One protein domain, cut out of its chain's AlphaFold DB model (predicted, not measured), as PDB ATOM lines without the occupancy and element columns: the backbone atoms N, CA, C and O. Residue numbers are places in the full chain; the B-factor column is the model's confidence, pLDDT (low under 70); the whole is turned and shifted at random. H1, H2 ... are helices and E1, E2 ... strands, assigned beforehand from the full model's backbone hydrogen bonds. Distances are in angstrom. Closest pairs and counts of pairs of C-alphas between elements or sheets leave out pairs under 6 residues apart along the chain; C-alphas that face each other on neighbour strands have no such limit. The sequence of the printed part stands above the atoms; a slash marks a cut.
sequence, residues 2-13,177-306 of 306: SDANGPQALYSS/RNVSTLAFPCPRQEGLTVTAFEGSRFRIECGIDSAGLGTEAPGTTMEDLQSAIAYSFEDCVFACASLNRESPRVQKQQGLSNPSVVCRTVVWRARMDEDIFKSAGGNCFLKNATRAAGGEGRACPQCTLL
ATOM      1  N   SER A   2     266.591 193.862 189.739       38.25
ATOM      2  CA  SER A   2     265.222 193.377 190.025       38.25
ATOM      3  C   SER A   2     264.370 194.482 190.643       38.25
ATOM      4  O   SER A   2     264.712 194.906 191.742       38.25
ATOM      5  N   ASP A   3     263.349 194.942 189.900       41.53
ATOM      6  CA  ASP A   3     261.949 195.189 190.323       41.53
ATOM      7  C   ASP A   3     261.337 196.421 189.611       41.53
ATOM      8  O   ASP A   3     261.818 197.527 189.847       41.53
ATOM      9  N   ALA A   4     260.238 196.284 188.837       35.38
ATOM     10  CA  ALA A   4     259.306 197.405 188.593       35.38
ATOM     11  C   ALA A   4     257.961 197.028 187.940       35.38
ATOM     12  O   ALA A   4     257.930 196.319 186.941       35.38
ATOM     13  N   ASN A   5     256.875 197.569 188.526       41.56
ATOM     14  CA  ASN A   5     255.445 197.337 188.271       41.56
ATOM     15  C   ASN A   5     254.818 198.387 187.294       41.56
ATOM     16  O   ASN A   5     255.580 199.145 186.720       41.56
ATOM     17  N   GLY A   6     253.497 198.484 187.034       35.75
ATOM     18  CA  GLY A   6     252.922 199.531 186.146       35.75
ATOM     19  C   GLY A   6     251.418 199.834 186.291       35.75
ATOM     20  O   GLY A   6     250.708 199.026 186.871       35.75
ATOM     21  N   PRO A   7     250.945 201.033 185.904       39.56
ATOM     22  CA  PRO A   7     249.969 201.825 186.667       39.56
ATOM     23  C   PRO A   7     248.488 201.503 186.411       39.56
ATOM     24  O   PRO A   7     248.054 201.172 185.313       39.56
ATOM     25  N   GLN A   8     247.684 201.775 187.425       50.53
ATOM     26  CA  GLN A   8     246.228 201.887 187.449       50.53
ATOM     27  C   GLN A   8     245.856 203.233 188.038       50.53
ATOM     28  O   GLN A   8     246.722 203.865 188.614       50.53
ATOM     29  N   ALA A   9     244.598 203.660 187.951       57.69
ATOM     30  CA  ALA A   9     244.148 204.915 188.546       57.69
ATOM     31  C   ALA A   9     242.789 204.748 189.254       57.69
ATOM     32  O   ALA A   9     241.805 204.382 188.611       57.69
ATOM     33  N   LEU A  10     242.720 205.046 190.554       59.50
ATOM     34  CA  LEU A  10     241.512 204.986 191.386       59.50
ATOM     35  C   LEU A  10     240.858 206.354 191.526       59.50
ATOM     36  O   LEU A  10     241.479 207.283 192.044       59.50
ATOM     37  N   TYR A  11     239.598 206.468 191.121       48.28
ATOM     38  CA  TYR A  11     238.834 207.700 191.264       48.28
ATOM     39  C   TYR A  11     238.694 208.110 192.739       48.28
ATOM     40  O   TYR A  11     238.159 207.377 193.567       48.28
ATOM     41  N   SER A  12     239.153 209.316 193.054       46.50
ATOM     42  CA  SER A  12     238.887 210.007 194.310       46.50
ATOM     43  C   SER A  12     237.944 211.159 193.989       46.50
ATOM     44  O   SER A  12     238.251 212.010 193.152       46.50
ATOM     45  N   SER A  13     236.762 211.141 194.605       49.16
ATOM     46  CA  SER A  13     235.707 212.138 194.412       49.16
ATOM     47  C   SER A  13     236.259 213.568 194.444       49.16
ATOM     48  O   SER A  13     236.888 213.972 195.422       49.16
ATOM     49  N   ARG A 177     250.471 198.379 165.909       93.81
ATOM     50  CA  ARG A 177     251.036 197.094 165.455       93.81
ATOM     51  C   ARG A 177     252.562 197.044 165.515       93.81
ATOM     52  O   ARG A 177     253.131 195.959 165.546       93.81
ATOM     53  N   ASN A 178     253.199 198.210 165.500       96.25
ATOM     54  CA  ASN A 178     254.647 198.387 165.536       96.25
ATOM     55  C   ASN A 178     255.133 198.831 166.924       96.25
ATOM     56  O   ASN A 178     256.306 199.159 167.083       96.25
ATOM     57  N   VAL A 179     254.243 198.866 167.917       95.31
ATOM     58  CA  VAL A 179     254.572 199.204 169.297       95.31
ATOM     59  C   VAL A 179     254.419 197.942 170.130       95.31
ATOM     60  O   VAL A 179     253.337 197.377 170.213       95.31
ATOM     61  N   SER A 180     255.502 197.476 170.747       94.94
ATOM     62  CA  SER A 180     255.426 196.364 171.698       94.94
ATOM     63  C   SER A 180     255.069 196.858 173.092       94.94
ATOM     64  O   SER A 180     254.250 196.256 173.781       94.94
ATOM     65  N   THR A 181     255.677 197.959 173.538       94.12
ATOM     66  CA  THR A 181     255.510 198.467 174.901       94.12
ATOM     67  C   THR A 181     255.668 199.986 174.960       94.12
ATOM     68  O   THR A 181     256.579 200.547 174.356       94.12
ATOM     69  N   LEU A 182     254.780 200.649 175.699       93.94
ATOM     70  CA  LEU A 182     254.740 202.094 175.923       93.94
ATOM     71  C   LEU A 182     255.388 202.453 177.252       93.94
ATOM     72  O   LEU A 182     255.013 201.882 178.265       93.94
ATOM     73  N   ALA A 183     256.297 203.426 177.276       91.75
ATOM     74  CA  ALA A 183     257.010 203.810 178.492       91.75
ATOM     75  C   ALA A 183     256.075 204.346 179.594       91.75
ATOM     76  O   ALA A 183     255.343 205.306 179.368       91.75
ATOM     77  N   PHE A 184     256.170 203.797 180.810       89.44
ATOM     78  CA  PHE A 184     255.564 204.399 181.998       89.44
ATOM     79  C   PHE A 184     256.403 204.144 183.257       89.44
ATOM     80  O   PHE A 184     256.751 202.998 183.534       89.44
ATOM     81  N   PRO A 185     256.728 205.178 184.054       87.25
ATOM     82  CA  PRO A 185     257.733 205.074 185.107       87.25
ATOM     83  C   PRO A 185     257.177 204.558 186.447       87.25
ATOM     84  O   PRO A 185     257.376 205.189 187.484       87.25
ATOM     85  N   CYS A 186     256.512 203.410 186.472       84.25
ATOM     86  CA  CYS A 186     256.239 202.722 187.737       84.25
ATOM     87  C   CYS A 186     257.482 201.941 188.212       84.25
ATOM     88  O   CYS A 186     258.317 201.588 187.390       84.25
ATOM     89  N   PRO A 187     257.661 201.707 189.527       87.44
ATOM     90  CA  PRO A 187     256.789 202.088 190.640       87.44
ATOM     91  C   PRO A 187     256.953 203.552 191.090       87.44
ATOM     92  O   PRO A 187     256.345 203.953 192.072       87.44
ATOM     93  N   ARG A 188     257.751 204.387 190.404       88.50
ATOM     94  CA  ARG A 188     258.012 205.777 190.847       88.50
ATOM     95  C   ARG A 188     256.763 206.664 190.892       88.50
ATOM     96  O   ARG A 188     256.775 207.679 191.575       88.50
ATOM     97  N   GLN A 189     255.723 206.295 190.152       88.69
ATOM     98  CA  GLN A 189     254.437 206.995 190.105       88.69
ATOM     99  C   GLN A 189     253.392 206.410 191.073       88.69
ATOM    100  O   GLN A 189     252.284 206.931 191.140       88.69
ATOM    101  N   GLU A 190     253.719 205.342 191.812       92.06
ATOM    102  CA  GLU A 190     252.815 204.703 192.777       92.06
ATOM    103  C   GLU A 190     252.244 205.722 193.770       92.06
ATOM    104  O   GLU A 190     252.971 206.522 194.362       92.06
ATOM    105  N   GLY A 191     250.928 205.686 193.972       90.38
ATOM    106  CA  GLY A 191     250.226 206.533 194.930       90.38
ATOM    107  C   GLY A 191     250.084 208.004 194.532       90.38
ATOM    108  O   GLY A 191     249.362 208.724 195.229       90.38
ATOM    109  N   LEU A 192     250.704 208.465 193.437       93.19
ATOM    110  CA  LEU A 192     250.515 209.832 192.944       93.19
ATOM    111  C   LEU A 192     249.096 210.031 192.402       93.19
ATOM    112  O   LEU A 192     248.402 209.080 192.061       93.19
ATOM    113  N   THR A 193     248.640 211.280 192.325       93.69
ATOM    114  CA  THR A 193     247.316 211.606 191.781       93.69
ATOM    115  C   THR A 193     247.429 212.284 190.425       93.69
ATOM    116  O   THR A 193     248.027 213.354 190.326       93.69
ATOM    117  N   VAL A 194     246.776 211.722 189.410       91.81
ATOM    118  CA  VAL A 194     246.529 212.395 188.128       91.81
ATOM    119  C   VAL A 194     245.194 213.120 188.202       91.81
ATOM    120  O   VAL A 194     244.213 212.581 188.710       91.81
ATOM    121  N   THR A 195     245.155 214.357 187.718       93.94
ATOM    122  CA  THR A 195     243.920 215.147 187.649       93.94
ATOM    123  C   THR A 195     243.495 215.261 186.193       93.94
ATOM    124  O   THR A 195     244.270 215.729 185.360       93.94
ATOM    125  N   ALA A 196     242.284 214.810 185.879       93.00
ATOM    126  CA  ALA A 196     241.708 214.947 184.551       93.00
ATOM    127  C   ALA A 196     241.263 216.390 184.273       93.00
ATOM    128  O   ALA A 196     241.151 217.215 185.179       93.00
ATOM    129  N   PHE A 197     240.959 216.693 183.009       91.69
ATOM    130  CA  PHE A 197     240.585 218.044 182.567       91.69
ATOM    131  C   PHE A 197     239.317 218.606 183.241       91.69
ATOM    132  O   PHE A 197     239.118 219.816 183.257       91.69
ATOM    133  N   GLU A 198     238.455 217.749 183.788       89.38
ATOM    134  CA  GLU A 198     237.236 218.132 184.516       89.38
ATOM    135  C   GLU A 198     237.448 218.259 186.037       89.38
ATOM    136  O   GLU A 198     236.498 218.486 186.780       89.38
ATOM    137  N   GLY A 199     238.685 218.086 186.515       91.62
ATOM    138  CA  GLY A 199     239.032 218.137 187.937       91.62
ATOM    139  C   GLY A 199     238.860 216.812 188.687       91.62
ATOM    140  O   GLY A 199     239.202 216.746 189.870       91.62
ATOM    141  N   SER A 200     238.378 215.748 188.032       89.56
ATOM    142  CA  SER A 200     238.358 214.405 188.615       89.56
ATOM    143  C   SER A 200     239.780 213.914 188.889       89.56
ATOM    144  O   SER A 200     240.710 214.166 188.122       89.56
ATOM    145  N   ARG A 201     239.965 213.250 190.031       93.19
ATOM    146  CA  ARG A 201     241.280 212.845 190.528       93.19
ATOM    147  C   ARG A 201     241.380 211.336 190.522       93.19
ATOM    148  O   ARG A 201     240.456 210.661 190.960       93.19
ATOM    149  N   PHE A 202     242.517 210.825 190.080       91.94
ATOM    150  CA  PHE A 202     242.783 209.402 190.018       91.94
ATOM    151  C   PHE A 202     244.103 209.073 190.714       91.94
ATOM    152  O   PHE A 202     245.133 209.648 190.371       91.94
ATOM    153  N   ARG A 203     244.090 208.174 191.698       94.38
ATOM    154  CA  ARG A 203     245.279 207.725 192.434       94.38
ATOM    155  C   ARG A 203     245.945 206.556 191.726       94.38
ATOM    156  O   ARG A 203     245.279 205.563 191.471       94.38
ATOM    157  N   ILE A 204     247.242 206.658 191.470       94.00
ATOM    158  CA  ILE A 204     247.977 205.654 190.721       94.00
ATOM    159  C   ILE A 204     248.241 204.400 191.571       94.00
ATOM    160  O   ILE A 204     248.705 204.542 192.699       94.00
ATOM    161  N   GLU A 205     248.013 203.200 191.028       92.31
ATOM    162  CA  GLU A 205     248.419 201.915 191.631       92.31
ATOM    163  C   GLU A 205     249.115 201.010 190.612       92.31
ATOM    164  O   GLU A 205     248.538 200.636 189.605       92.31
ATOM    165  N   CYS A 206     250.353 200.622 190.834       90.75
ATOM    166  CA  CYS A 206     251.179 199.886 189.893       90.75
ATOM    167  C   CYS A 206     251.109 198.362 190.137       90.75
ATOM    168  O   CYS A 206     251.162 197.893 191.266       90.75
ATOM    169  N   GLY A 207     251.109 197.560 189.070       88.06
ATOM    170  CA  GLY A 207     251.255 196.095 189.082       88.06
ATOM    171  C   GLY A 207     249.951 195.334 189.267       88.06
ATOM    172  O   GLY A 207     249.956 194.114 189.438       88.06
ATOM    173  N   ILE A 208     248.831 196.042 189.230       89.06
ATOM    174  CA  ILE A 208     247.530 195.483 189.549       89.06
ATOM    175  C   ILE A 208     246.650 195.553 188.298       89.06
ATOM    176  O   ILE A 208     246.823 196.440 187.469       89.06
ATOM    177  N   ASP A 209     245.743 194.591 188.129       88.94
ATOM    178  CA  ASP A 209     244.562 194.658 187.265       88.94
ATOM    179  C   ASP A 209     243.305 194.730 188.154       88.94
ATOM    180  O   ASP A 209     243.101 193.901 189.049       88.94
ATOM    181  N   SER A 210     242.472 195.749 187.933       88.62
ATOM    182  CA  SER A 210     241.295 196.029 188.749       88.62
ATOM    183  C   SER A 210     240.153 195.176 188.231       88.62
ATOM    184  O   SER A 210     239.408 195.566 187.337       88.62
ATOM    185  N   ALA A 211     240.057 193.978 188.790       88.75
ATOM    186  CA  ALA A 211     239.032 192.994 188.489       88.75
ATOM    187  C   ALA A 211     238.450 192.428 189.791       88.75
ATOM    188  O   ALA A 211     239.062 192.529 190.856       88.75
ATOM    189  N   GLY A 212     237.290 191.782 189.689       89.44
ATOM    190  CA  GLY A 212     236.580 191.207 190.833       89.44
ATOM    191  C   GLY A 212     235.329 192.005 191.176       89.44
ATOM    192  O   GLY A 212     234.714 192.577 190.285       89.44
ATOM    193  N   LEU A 213     234.929 192.002 192.447       91.75
ATOM    194  CA  LEU A 213     233.724 192.689 192.915       91.75
ATOM    195  C   LEU A 213     233.908 194.211 192.911       91.75
ATOM    196  O   LEU A 213     234.955 194.715 193.334       91.75
ATOM    197  N   GLY A 214     232.884 194.924 192.442       92.38
ATOM    198  CA  GLY A 214     232.867 196.383 192.394       92.38
ATOM    199  C   GLY A 214     232.211 197.009 193.627       92.38
ATOM    200  O   GLY A 214     231.195 196.510 194.105       92.38
ATOM    201  N   THR A 215     232.744 198.127 194.123       92.75
ATOM    202  CA  THR A 215     232.130 198.891 195.230       92.75
ATOM    203  C   THR A 215     230.784 199.489 194.815       92.75
ATOM    204  O   THR A 215     229.801 199.408 195.546       92.75
ATOM    205  N   GLU A 216     230.727 200.066 193.616       93.31
ATOM    206  CA  GLU A 216     229.545 200.704 193.027       93.31
ATOM    207  C   GLU A 216     228.649 199.707 192.280       93.31
ATOM    208  O   GLU A 216     227.620 200.095 191.730       93.31
ATOM    209  N   ALA A 217     229.022 198.425 192.278       85.81
ATOM    210  CA  ALA A 217     228.302 197.339 191.625       85.81
ATOM    211  C   ALA A 217     228.028 196.208 192.647       85.81
ATOM    212  O   ALA A 217     228.663 195.151 192.604       85.81
ATOM    213  N   PRO A 218     227.139 196.429 193.641       78.38
ATOM    214  CA  PRO A 218     226.972 195.503 194.755       78.38
ATOM    215  C   PRO A 218     226.483 194.133 194.281       78.38
ATOM    216  O   PRO A 218     225.445 194.020 193.633       78.38
ATOM    217  N   GLY A 219     227.222 193.083 194.640       80.69
ATOM    218  CA  GLY A 219     226.893 191.708 194.259       80.69
ATOM    219  C   GLY A 219     227.253 191.345 192.816       80.69
ATOM    220  O   GLY A 219     227.014 190.207 192.416       80.69
ATOM    221  N   THR A 220     227.856 192.260 192.054       87.31
ATOM    222  CA  THR A 220     228.321 192.001 190.691       87.31
ATOM    223  C   THR A 220     229.806 192.321 190.536       87.31
ATOM    224  O   THR A 220     230.457 192.941 191.386       87.31
ATOM    225  N   THR A 221     230.392 191.800 189.463       90.75
ATOM    226  CA  THR A 221     231.784 192.078 189.122       90.75
ATOM    227  C   THR A 221     231.917 193.435 188.447       90.75
ATOM    228  O   THR A 221     231.000 193.899 187.778       90.75
ATOM    229  N   MET A 222     233.087 194.051 188.592       92.25
ATOM    230  CA  MET A 222     233.511 195.186 187.782       92.25
ATOM    231  C   MET A 222     233.462 194.797 186.301       92.25
ATOM    232  O   MET A 222     234.013 193.761 185.919       92.25
ATOM    233  N   GLU A 223     232.847 195.640 185.482       93.88
ATOM    234  CA  GLU A 223     232.708 195.424 184.042       93.88
ATOM    235  C   GLU A 223     233.505 196.466 183.262       93.88
ATOM    236  O   GLU A 223     233.616 197.630 183.672       93.88
ATOM    237  N   ASP A 224     234.048 196.036 182.123       94.88
ATOM    238  CA  ASP A 224     234.665 196.925 181.147       94.88
ATOM    239  C   ASP A 224     233.560 197.631 180.357       94.88
ATOM    240  O   ASP A 224     232.797 197.009 179.622       94.88
ATOM    241  N   LEU A 225     233.481 198.947 180.515       95.56
ATOM    242  CA  LEU A 225     232.570 199.814 179.773       95.56
ATOM    243  C   LEU A 225     233.035 199.998 178.332       95.56
ATOM    244  O   LEU A 225     232.230 200.041 177.405       95.56
ATOM    245  N   GLN A 226     234.346 200.168 178.164       96.25
ATOM    246  CA  GLN A 226     234.973 200.430 176.879       96.25
ATOM    247  C   GLN A 226     236.451 200.038 176.924       96.25
ATOM    248  O   GLN A 226     237.125 200.238 177.938       96.25
ATOM    249  N   SER A 227     236.952 199.537 175.796       96.38
ATOM    250  CA  SER A 227     238.378 199.410 175.514       96.38
ATOM    251  C   SER A 227     238.815 200.442 174.466       96.38
ATOM    252  O   SER A 227     238.063 200.791 173.551       96.38
ATOM    253  N   ALA A 228     240.030 200.965 174.610       96.69
ATOM    254  CA  ALA A 228     240.624 201.915 173.674       96.69
ATOM    255  C   ALA A 228     242.138 201.704 173.539       96.69
ATOM    256  O   ALA A 228     242.788 201.104 174.399       96.69
ATOM    257  N   ILE A 229     242.707 202.225 172.453       97.31
ATOM    258  CA  ILE A 229     244.155 202.313 172.258       97.31
ATOM    259  C   ILE A 229     244.625 203.655 172.822       97.31
ATOM    260  O   ILE A 229     244.175 204.702 172.361       97.31
ATOM    261  N   ALA A 230     245.530 203.625 173.798       96.38
ATOM    262  CA  ALA A 230     246.078 204.813 174.449       96.38
ATOM    263  C   ALA A 230     247.611 204.742 174.490       96.38
ATOM    264  O   ALA A 230     248.165 203.784 175.036       96.38
ATOM    265  N   TYR A 231     248.288 205.757 173.941       95.94
ATOM    266  CA  TYR A 231     249.758 205.827 173.886       95.94
ATOM    267  C   TYR A 231     250.388 206.345 175.187       95.94
ATOM    268  O   TYR A 231     251.589 206.183 175.394       95.94
ATOM    269  N   SER A 232     249.580 206.914 176.081       94.75
ATOM    270  CA  SER A 232     249.972 207.287 177.437       94.75
ATOM    271  C   SER A 232     248.913 206.862 178.457       94.75
ATOM    272  O   SER A 232     247.759 206.582 178.114       94.75
ATOM    273  N   PHE A 233     249.310 206.810 179.726       94.38
ATOM    274  CA  PHE A 233     248.391 206.566 180.836       94.38
ATOM    275  C   PHE A 233     247.387 207.716 180.990       94.38
ATOM    276  O   PHE A 233     246.202 207.491 181.238       94.38
ATOM    277  N   GLU A 234     247.848 208.947 180.787       94.62
ATOM    278  CA  GLU A 234     247.050 210.165 180.843       94.62
ATOM    279  C   GLU A 234     245.942 210.159 179.784       94.62
ATOM    280  O   GLU A 234     244.803 210.484 180.113       94.62
ATOM    281  N   ASP A 235     246.226 209.698 178.560       95.94
ATOM    282  CA  ASP A 235     245.200 209.533 177.518       95.94
ATOM    283  C   ASP A 235     244.095 208.568 177.969       95.94
ATOM    284  O   ASP A 235     242.912 208.802 177.716       95.94
ATOM    285  N   CYS A 236     244.463 207.500 178.682       96.94
ATOM    286  CA  CYS A 236     243.501 206.541 179.214       96.94
ATOM    287  C   CYS A 236     242.633 207.150 180.329       96.94
ATOM    288  O   CYS A 236     241.410 206.985 180.338       96.94
ATOM    289  N   VAL A 237     243.241 207.925 181.232       96.56
ATOM    290  CA  VAL A 237     242.517 208.694 182.261       96.56
ATOM    291  C   VAL A 237     241.573 209.717 181.615       96.56
ATOM    292  O   VAL A 237     240.414 209.843 182.018       96.56
ATOM    293  N   PHE A 238     242.028 210.427 180.584       96.50
ATOM    294  CA  PHE A 238     241.211 211.410 179.875       96.50
ATOM    295  C   PHE A 238     240.075 210.764 179.081       96.50
ATOM    296  O   PHE A 238     239.002 211.359 178.999       96.50
ATOM    297  N   ALA A 239     240.249 209.544 178.568       96.94
ATOM    298  CA  ALA A 239     239.158 208.785 177.960       96.94
ATOM    299  C   ALA A 239     238.035 208.502 178.975       96.94
ATOM    300  O   ALA A 239     236.862 208.716 178.670       96.94
ATOM    301  N   CYS A 240     238.385 208.111 180.204       97.00
ATOM    302  CA  CYS A 240     237.424 207.907 181.293       97.00
ATOM    303  C   CYS A 240     236.669 209.192 181.660       97.00
ATOM    304  O   CYS A 240     235.439 209.193 181.731       97.00
ATOM    305  N   ALA A 241     237.387 210.307 181.814       96.31
ATOM    306  CA  ALA A 241     236.775 211.613 182.055       96.31
ATOM    307  C   ALA A 241     235.878 212.060 180.883       96.31
ATOM    308  O   ALA A 241     234.776 212.565 181.085       96.31
ATOM    309  N   SER A 242     236.300 211.814 179.639       96.69
ATOM    310  CA  SER A 242     235.484 212.105 178.456       96.69
ATOM    311  C   SER A 242     234.199 211.279 178.436       96.69
ATOM    312  O   SER A 242     233.139 211.825 178.129       96.69
ATOM    313  N   LEU A 243     234.258 209.993 178.795       96.00
ATOM    314  CA  LEU A 243     233.068 209.147 178.894       96.00
ATOM    315  C   LEU A 243     232.091 209.692 179.945       96.00
ATOM    316  O   LEU A 243     230.899 209.814 179.665       96.00
ATOM    317  N   ASN A 244     232.598 210.095 181.113       95.62
ATOM    318  CA  ASN A 244     231.784 210.678 182.183       95.62
ATOM    319  C   ASN A 244     231.114 211.991 181.764       95.62
ATOM    320  O   ASN A 244     229.951 212.228 182.097       95.62
ATOM    321  N   ARG A 245     231.816 212.830 180.996       95.06
ATOM    322  CA  ARG A 245     231.274 214.094 180.484       95.06
ATOM    323  C   ARG A 245     230.192 213.892 179.425       95.06
ATOM    324  O   ARG A 245     229.199 214.625 179.418       95.06
ATOM    325  N   GLU A 246     230.392 212.950 178.506       94.75
ATOM    326  CA  GLU A 246     229.500 212.778 177.356       94.75
ATOM    327  C   GLU A 246     228.328 211.826 177.632       94.75
ATOM    328  O   GLU A 246     227.253 212.020 177.060       94.75
ATOM    329  N   SER A 247     228.470 210.852 178.542       94.38
ATOM    330  CA  SER A 247     227.413 209.865 178.817       94.38
ATOM    331  C   SER A 247     226.057 210.503 179.175       94.38
ATOM    332  O   SER A 247     225.062 210.167 178.521       94.38
ATOM    333  N   PRO A 248     225.970 211.495 180.090       93.31
ATOM    334  CA  PRO A 248     224.695 212.147 180.402       93.31
ATOM    335  C   PRO A 248     224.103 212.925 179.216       93.31
ATOM    336  O   PRO A 248     222.883 213.042 179.084       93.31
ATOM    337  N   ARG A 249     224.954 213.470 178.334       91.88
ATOM    338  CA  ARG A 249     224.506 214.230 177.154       91.88
ATOM    339  C   ARG A 249     223.882 213.312 176.115       91.88
ATOM    340  O   ARG A 249     222.787 213.611 175.640       91.88
ATOM    341  N   VAL A 250     224.546 212.198 175.810       90.50
ATOM    342  CA  VAL A 250     224.037 211.184 174.876       90.50
ATOM    343  C   VAL A 250     222.729 210.600 175.398       90.50
ATOM    344  O   VAL A 250     221.750 210.538 174.657       90.50
ATOM    345  N   GLN A 251     222.670 210.271 176.692       91.94
ATOM    346  CA  GLN A 251     221.452 209.775 177.331       91.94
ATOM    347  C   GLN A 251     220.276 210.749 177.144       91.94
ATOM    348  O   GLN A 251     219.193 210.343 176.712       91.94
ATOM    349  N   LYS A 252     220.497 212.043 177.415       92.75
ATOM    350  CA  LYS A 252     219.477 213.088 177.249       92.75
ATOM    351  C   LYS A 252     219.038 213.242 175.791       92.75
ATOM    352  O   LYS A 252     217.850 213.413 175.538       92.75
ATOM    353  N   GLN A 253     219.974 213.185 174.843       93.19
ATOM    354  CA  GLN A 253     219.677 213.299 173.410       93.19
ATOM    355  C   GLN A 253     218.876 212.108 172.878       93.19
ATOM    356  O   GLN A 253     218.022 212.288 172.013       93.19
ATOM    357  N   GLN A 254     219.128 210.910 173.401       93.50
ATOM    358  CA  GLN A 254     218.452 209.680 172.985       93.50
ATOM    359  C   GLN A 254     217.156 209.402 173.764       93.50
ATOM    360  O   GLN A 254     216.459 208.440 173.453       93.50
ATOM    361  N   GLY A 255     216.821 210.215 174.773       93.12
ATOM    362  CA  GLY A 255     215.630 210.013 175.604       93.12
ATOM    363  C   GLY A 255     215.666 208.713 176.418       93.12
ATOM    364  O   GLY A 255     214.616 208.172 176.757       93.12
ATOM    365  N   LEU A 256     216.861 208.191 176.709       92.06
ATOM    366  CA  LEU A 256     217.042 206.946 177.453       92.06
ATOM    367  C   LEU A 256     216.801 207.172 178.950       92.06
ATOM    368  O   LEU A 256     217.400 208.053 179.568       92.06
ATOM    369  N   SER A 257     215.968 206.330 179.557       89.06
ATOM    370  CA  SER A 257     215.697 206.340 181.001       89.06
ATOM    371  C   SER A 257     216.741 205.585 181.833       89.06
ATOM    372  O   SER A 257     216.736 205.695 183.057       89.06
ATOM    373  N   ASN A 258     217.634 204.827 181.192       85.94
ATOM    374  CA  ASN A 258     218.683 204.068 181.875       85.94
ATOM    375  C   ASN A 258     219.715 205.005 182.511       85.94
ATOM    376  O   ASN A 258     220.035 206.015 181.895       85.94
ATOM    377  N   PRO A 259     220.272 204.686 183.692       83.94
ATOM    378  CA  PRO A 259     221.265 205.538 184.338       83.94
ATOM    379  C   PRO A 259     222.481 205.777 183.434       83.94
ATOM    380  O   PRO A 259     222.902 204.884 182.695       83.94
ATOM    381  N   SER A 260     223.059 206.980 183.512       85.06
ATOM    382  CA  SER A 260     224.290 207.313 182.797       85.06
ATOM    383  C   SER A 260     225.408 206.354 183.193       85.06
ATOM    384  O   SER A 260     225.608 206.074 184.378       85.06
ATOM    385  N   VAL A 261     226.166 205.902 182.204       91.69
ATOM    386  CA  VAL A 261     227.354 205.081 182.411       91.69
ATOM    387  C   VAL A 261     228.447 205.954 183.030       91.69
ATOM    388  O   VAL A 261     228.771 207.011 182.491       91.69
ATOM    389  N   VAL A 262     229.021 205.512 184.152       95.31
ATOM    390  CA  VAL A 262     230.093 206.240 184.848       95.31
ATOM    391  C   VAL A 262     231.340 205.374 184.919       95.31
ATOM    392  O   VAL A 262     231.330 204.300 185.517       95.31
ATOM    393  N   CYS A 263     232.429 205.864 184.343       96.88
ATOM    394  CA  CYS A 263     233.757 205.310 184.507       96.88
ATOM    395  C   CYS A 263     234.351 205.728 185.859       96.88
ATOM    396  O   CYS A 263     234.439 206.916 186.190       96.88
ATOM    397  N   ARG A 264     234.747 204.726 186.646       95.81
ATOM    398  CA  ARG A 264     235.261 204.857 188.019       95.81
ATOM    399  C   ARG A 264     236.716 204.426 188.157       95.81
ATOM    400  O   ARG A 264     237.420 204.915 189.032       95.81
ATOM    401  N   THR A 265     237.169 203.525 187.295       95.94
ATOM    402  CA  THR A 265     238.544 203.015 187.313       95.94
ATOM    403  C   THR A 265     239.047 202.901 185.891       95.94
ATOM    404  O   THR A 265     238.289 202.542 184.990       95.94
ATOM    405  N   VAL A 266     240.337 203.162 185.702       96.38
ATOM    406  CA  VAL A 266     241.030 202.837 184.455       96.38
ATOM    407  C   VAL A 266     242.122 201.817 184.709       96.38
ATOM    408  O   VAL A 266     242.843 201.886 185.710       96.38
ATOM    409  N   VAL A 267     242.251 200.878 183.779       95.50
ATOM    410  CA  VAL A 267     243.388 199.964 183.707       95.50
ATOM    411  C   VAL A 267     244.103 200.233 182.401       95.50
ATOM    412  O   VAL A 267     243.508 200.119 181.331       95.50
ATOM    413  N   TRP A 268     245.374 200.603 182.493       95.31
ATOM    414  CA  TRP A 268     246.205 200.865 181.332       95.31
ATOM    415  C   TRP A 268     247.340 199.852 181.285       95.31
ATOM    416  O   TRP A 268     248.087 199.681 182.247       95.31
ATOM    417  N   ARG A 269     247.458 199.159 180.156       93.88
ATOM    418  CA  ARG A 269     248.519 198.186 179.910       93.88
ATOM    419  C   ARG A 269     249.576 198.817 179.012       93.88
ATOM    420  O   ARG A 269     249.284 199.281 177.912       93.88
ATOM    421  N   ALA A 270     250.820 198.826 179.472       93.31
ATOM    422  CA  ALA A 270     251.929 199.360 178.690       93.31
ATOM    423  C   ALA A 270     252.209 198.509 177.440       93.31
ATOM    424  O   ALA A 270     252.582 199.043 176.396       93.31
ATOM    425  N   ARG A 271     252.039 197.186 177.534       92.38
ATOM    426  CA  ARG A 271     252.274 196.268 176.422       92.38
ATOM    427  C   ARG A 271     251.105 196.256 175.443       92.38
ATOM    428  O   ARG A 271     249.970 195.970 175.818       92.38
ATOM    429  N   MET A 272     251.397 196.527 174.177       93.06
ATOM    430  CA  MET A 272     250.414 196.531 173.086       93.06
ATOM    431  C   MET A 272     250.493 195.262 172.222       93.06
ATOM    432  O   MET A 272     249.658 195.046 171.349       93.06
ATOM    433  N   ASP A 273     251.478 194.397 172.469       92.38
ATOM    434  CA  ASP A 273     251.677 193.130 171.760       92.38
ATOM    435  C   ASP A 273     251.035 191.913 172.458       92.38
ATOM    436  O   ASP A 273     251.076 190.800 171.919       92.38
ATOM    437  N   GLU A 274     250.409 192.120 173.623       88.12
ATOM    438  CA  GLU A 274     249.727 191.082 174.402       88.12
ATOM    439  C   GLU A 274     248.501 190.496 173.687       88.12
ATOM    440  O   GLU A 274     247.800 191.157 172.922       88.12
ATOM    441  N   ASP A 275     248.167 189.244 174.001       89.00
ATOM    442  CA  ASP A 275     246.975 188.607 173.435       89.00
ATOM    443  C   ASP A 275     245.680 189.261 173.918       89.00
ATOM    444  O   ASP A 275     244.736 189.381 173.138       89.00
ATOM    445  N   ILE A 276     245.649 189.763 175.159       85.31
ATOM    446  CA  ILE A 276     244.488 190.505 175.659       85.31
ATOM    447  C   ILE A 276     244.278 191.820 174.910       85.31
ATOM    448  O   ILE A 276     243.141 192.227 174.701       85.31
ATOM    449  N   PHE A 277     245.358 192.456 174.446       89.69
ATOM    450  CA  PHE A 277     245.257 193.642 173.606       89.69
ATOM    451  C   PHE A 277     244.530 193.307 172.302       89.69
ATOM    452  O   PHE A 277     243.618 194.020 171.883       89.69
ATOM    453  N   LYS A 278     244.900 192.185 171.674       89.81
ATOM    454  CA  LYS A 278     244.308 191.733 170.408       89.81
ATOM    455  C   LYS A 278     242.862 191.273 170.580       89.81
ATOM    456  O   LYS A 278     242.058 191.519 169.686       89.81
ATOM    457  N   SER A 279     242.535 190.607 171.688       92.44
ATOM    458  CA  SER A 279     241.180 190.104 171.934       92.44
ATOM    459  C   SER A 279     240.217 191.198 172.388       92.44
ATOM    460  O   SER A 279     239.066 191.196 171.961       92.44
ATOM    461  N   ALA A 280     240.677 192.148 173.206       91.94
ATOM    462  CA  ALA A 280     239.850 193.244 173.699       91.94
ATOM    463  C   ALA A 280     239.873 194.492 172.802       91.94
ATOM    464  O   ALA A 280     239.052 195.388 172.983       91.94
ATOM    465  N   GLY A 281     240.803 194.575 171.846       92.88
ATOM    466  CA  GLY A 281     240.911 195.691 170.902       92.88
ATOM    467  C   GLY A 281     241.573 196.954 171.466       92.88
ATOM    468  O   GLY A 281     241.396 198.031 170.899       92.88
ATOM    469  N   GLY A 282     242.323 196.854 172.568       95.06
ATOM    470  CA  GLY A 282     242.971 198.009 173.187       95.06
ATOM    471  C   GLY A 282     243.800 197.675 174.424       95.06
ATOM    472  O   GLY A 282     243.812 196.545 174.906       95.06
ATOM    473  N   ASN A 283     244.506 198.682 174.936       95.38
ATOM    474  CA  ASN A 283     245.295 198.608 176.168       95.38
ATOM    475  C   ASN A 283     244.737 199.478 177.304       95.38
ATOM    476  O   ASN A 283     245.230 199.392 178.426       95.38
ATOM    477  N   CYS A 284     243.748 200.321 177.022       96.81
ATOM    478  CA  CYS A 284     243.048 201.136 178.001       96.81
ATOM    479  C   CYS A 284     241.658 200.556 178.246       96.81
ATOM    480  O   CYS A 284     240.870 200.456 177.309       96.81
ATOM    481  N   PHE A 285     241.355 200.205 179.492       96.38
ATOM    482  CA  PHE A 285     240.083 199.622 179.905       96.38
ATOM    483  C   PHE A 285     239.399 200.550 180.903       96.38
ATOM    484  O   PHE A 285     239.927 200.807 181.988       96.38
ATOM    485  N   LEU A 286     238.229 201.052 180.524       96.62
ATOM    486  CA  LEU A 286     237.400 201.934 181.336       96.62
ATOM    487  C   LEU A 286     236.407 201.062 182.100       96.62
ATOM    488  O   LEU A 286     235.671 200.305 181.473       96.62
ATOM    489  N   LYS A 287     236.356 201.161 183.428       96.19
ATOM    490  CA  LYS A 287     235.539 200.270 184.269       96.19
ATOM    491  C   LYS A 287     234.453 201.020 185.028       96.19
ATOM    492  O   LYS A 287     234.656 202.161 185.449       96.19
ATOM    493  N   ASN A 288     233.317 200.357 185.236       95.81
ATOM    494  CA  ASN A 288     232.118 200.929 185.866       95.81
ATOM    495  C   ASN A 288     232.199 201.097 187.392       95.81
ATOM    496  O   ASN A 288     231.376 201.796 187.981       95.81
ATOM    497  N   ALA A 289     233.174 200.460 188.030       95.44
ATOM    498  CA  ALA A 289     233.320 200.439 189.477       95.44
ATOM    499  C   ALA A 289     234.789 200.566 189.897       95.44
ATOM    500  O   ALA A 289     235.715 200.408 189.098       95.44
ATOM    501  N   THR A 290     234.992 200.892 191.164       93.75
ATOM    502  CA  THR A 290     236.225 200.707 191.918       93.75
ATOM    503  C   THR A 290     236.212 199.337 192.571       93.75
ATOM    504  O   THR A 290     235.170 198.692 192.706       93.75
ATOM    505  N   ARG A 291     237.385 198.860 192.969       91.69
ATOM    506  CA  ARG A 291     237.493 197.563 193.620       91.69
ATOM    507  C   ARG A 291     236.898 197.604 195.024       91.69
ATOM    508  O   ARG A 291     237.228 198.501 195.798       91.69
ATOM    509  N   ALA A 292     236.081 196.607 195.354       89.75
ATOM    510  CA  ALA A 292     235.543 196.443 196.700       89.75
ATOM    511  C   ALA A 292     236.660 196.288 197.750       89.75
ATOM    512  O   ALA A 292     237.726 195.725 197.477       89.75
ATOM    513  N   ALA A 293     236.397 196.759 198.973       83.06
ATOM    514  CA  ALA A 293     237.324 196.628 200.093       83.06
ATOM    515  C   ALA A 293     237.709 195.155 200.327       83.06
ATOM    516  O   ALA A 293     236.848 194.279 200.377       83.06
ATOM    517  N   GLY A 294     239.011 194.887 200.462       80.75
ATOM    518  CA  GLY A 294     239.550 193.528 200.603       80.75
ATOM    519  C   GLY A 294     239.748 192.771 199.284       80.75
ATOM    520  O   GLY A 294     240.258 191.655 199.303       80.75
ATOM    521  N   GLY A 295     239.398 193.355 198.134       79.19
ATOM    522  CA  GLY A 295     239.787 192.808 196.838       79.19
ATOM    523  C   GLY A 295     241.269 193.064 196.554       79.19
ATOM    524  O   GLY A 295     241.684 194.208 196.396       79.19
ATOM    525  N   GLU A 296     242.076 192.015 196.404       76.88
ATOM    526  CA  GLU A 296     243.503 192.158 196.046       76.88
ATOM    527  C   GLU A 296     243.716 192.509 194.563       76.88
ATOM    528  O   GLU A 296     244.797 192.933 194.156       76.88
ATOM    529  N   GLY A 297     242.655 192.419 193.752       81.12
ATOM    530  CA  GLY A 297     242.746 192.520 192.297       81.12
ATOM    531  C   GLY A 297     243.489 191.328 191.722       81.12
ATOM    532  O   GLY A 297     243.753 190.344 192.410       81.12
ATOM    533  N   ARG A 298     243.810 191.389 190.433       83.62
ATOM    534  CA  ARG A 298     244.672 190.378 189.816       83.62
ATOM    535  C   ARG A 298     246.066 190.959 189.695       83.62
ATOM    536  O   ARG A 298     246.233 192.021 189.106       83.62
ATOM    537  N   ALA A 299     247.059 190.257 190.235       81.69
ATOM    538  CA  ALA A 299     248.449 190.594 189.972       81.69
ATOM    539  C   ALA A 299     248.669 190.586 188.456       81.69
ATOM    540  O   ALA A 299     248.374 189.601 187.773       81.69
ATOM    541  N   CYS A 300     249.158 191.702 187.932       75.12
ATOM    542  CA  CYS A 300     249.423 191.866 186.518       75.12
ATOM    543  C   CYS A 300     250.900 192.229 186.358       75.12
ATOM    544  O   CYS A 300     251.216 193.407 186.215       75.12
ATOM    545  N   PRO A 301     251.810 191.236 186.350       61.00
ATOM    546  CA  PRO A 301     253.261 191.447 186.242       61.00
ATOM    547  C   PRO A 301     253.704 191.912 184.844       61.00
ATOM    548  O   PRO A 301     254.873 191.839 184.504       61.00
ATOM    549  N   GLN A 302     252.745 192.271 183.992       58.16
ATOM    550  CA  GLN A 302     252.910 192.707 182.606       58.16
ATOM    551  C   GLN A 302     252.233 194.063 182.368       58.16
ATOM    552  O   GLN A 302     252.539 194.766 181.409       58.16
ATOM    553  N   CYS A 303     251.412 194.514 183.324       56.53
ATOM    554  CA  CYS A 303     250.992 195.902 183.422       56.53
ATOM    555  C   CYS A 303     252.180 196.809 183.784       56.53
ATOM    556  O   CYS A 303     251.956 197.973 184.056       56.53
ATOM    557  N   THR A 304     253.415 196.285 183.772       35.16
ATOM    558  CA  THR A 304     254.638 196.739 184.416       35.16
ATOM    559  C   THR A 304     255.776 196.920 183.424       35.16
ATOM    560  O   THR A 304     255.950 196.079 182.543       35.16
ATOM    561  N   LEU A 305     256.587 197.963 183.580       25.58
ATOM    562  CA  LEU A 305     257.708 198.221 182.681       25.58
ATOM    563  C   LEU A 305     259.030 198.339 183.447       25.58
ATOM    564  O   LEU A 305     259.216 199.302 184.180       25.58
ATOM    565  N   LEU A 306     259.874 197.327 183.193       28.34
ATOM    566  CA  LEU A 306     261.344 197.200 183.285       28.34
ATOM    567  C   LEU A 306     262.092 197.904 184.430       28.34
ATOM    568  O   LEU A 306     262.268 199.140 184.370       28.34
TER     569      LEU A 306
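This is residues 2 to 13 and 177 to 306 of the 306 residues of an uncharacterized protein of Gaeumannomyces tritici (strain R3-111a-1) (UniProt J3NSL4). With little regular structure, a strongly twisted antiparallel sheet, E2-E3-E1-E5-E6-E4, curls round residues 233 to 243 of helix H1, making two layers. H2 only grazes the sheet. The 142 printed residues include, in order, E1-E2-E3-E4-H1-E5-H2-E6, class mixed. The whole is compact, radius of gyration of the C-alphas 14.9 A, spans 53 by 37 by 29 A.

E1 is residues 7-12, C-alpha 7 at (249.969, 201.825, 186.667), E2 193-195, E3 201-206, E4 224-228, H1 233-254, 31.1 A long, E5 265-268, H2 275-280 and E6 284-287, C-alpha 287 at (235.539, 200.270, 184.269).

In hairpin E2-E3, N 194 and O 202 are within hydrogen-bond range, 2.8 A. The closest C-alphas of H1 and E6, 236 and 284, are 5.6 A apart. E4, H1 and E5 make a split strand-helix-strand unit, E6 between its strands, crossover right-handed. H2 has every O i to N i+4 pair within range, H1 16 of 18.

Across the cut, residues 14-176, C-alphas 13 and 177 are 36.1 A apart. Link E3-E4 is long. Residues 2-13 and 301-306 have pLDDT under 70.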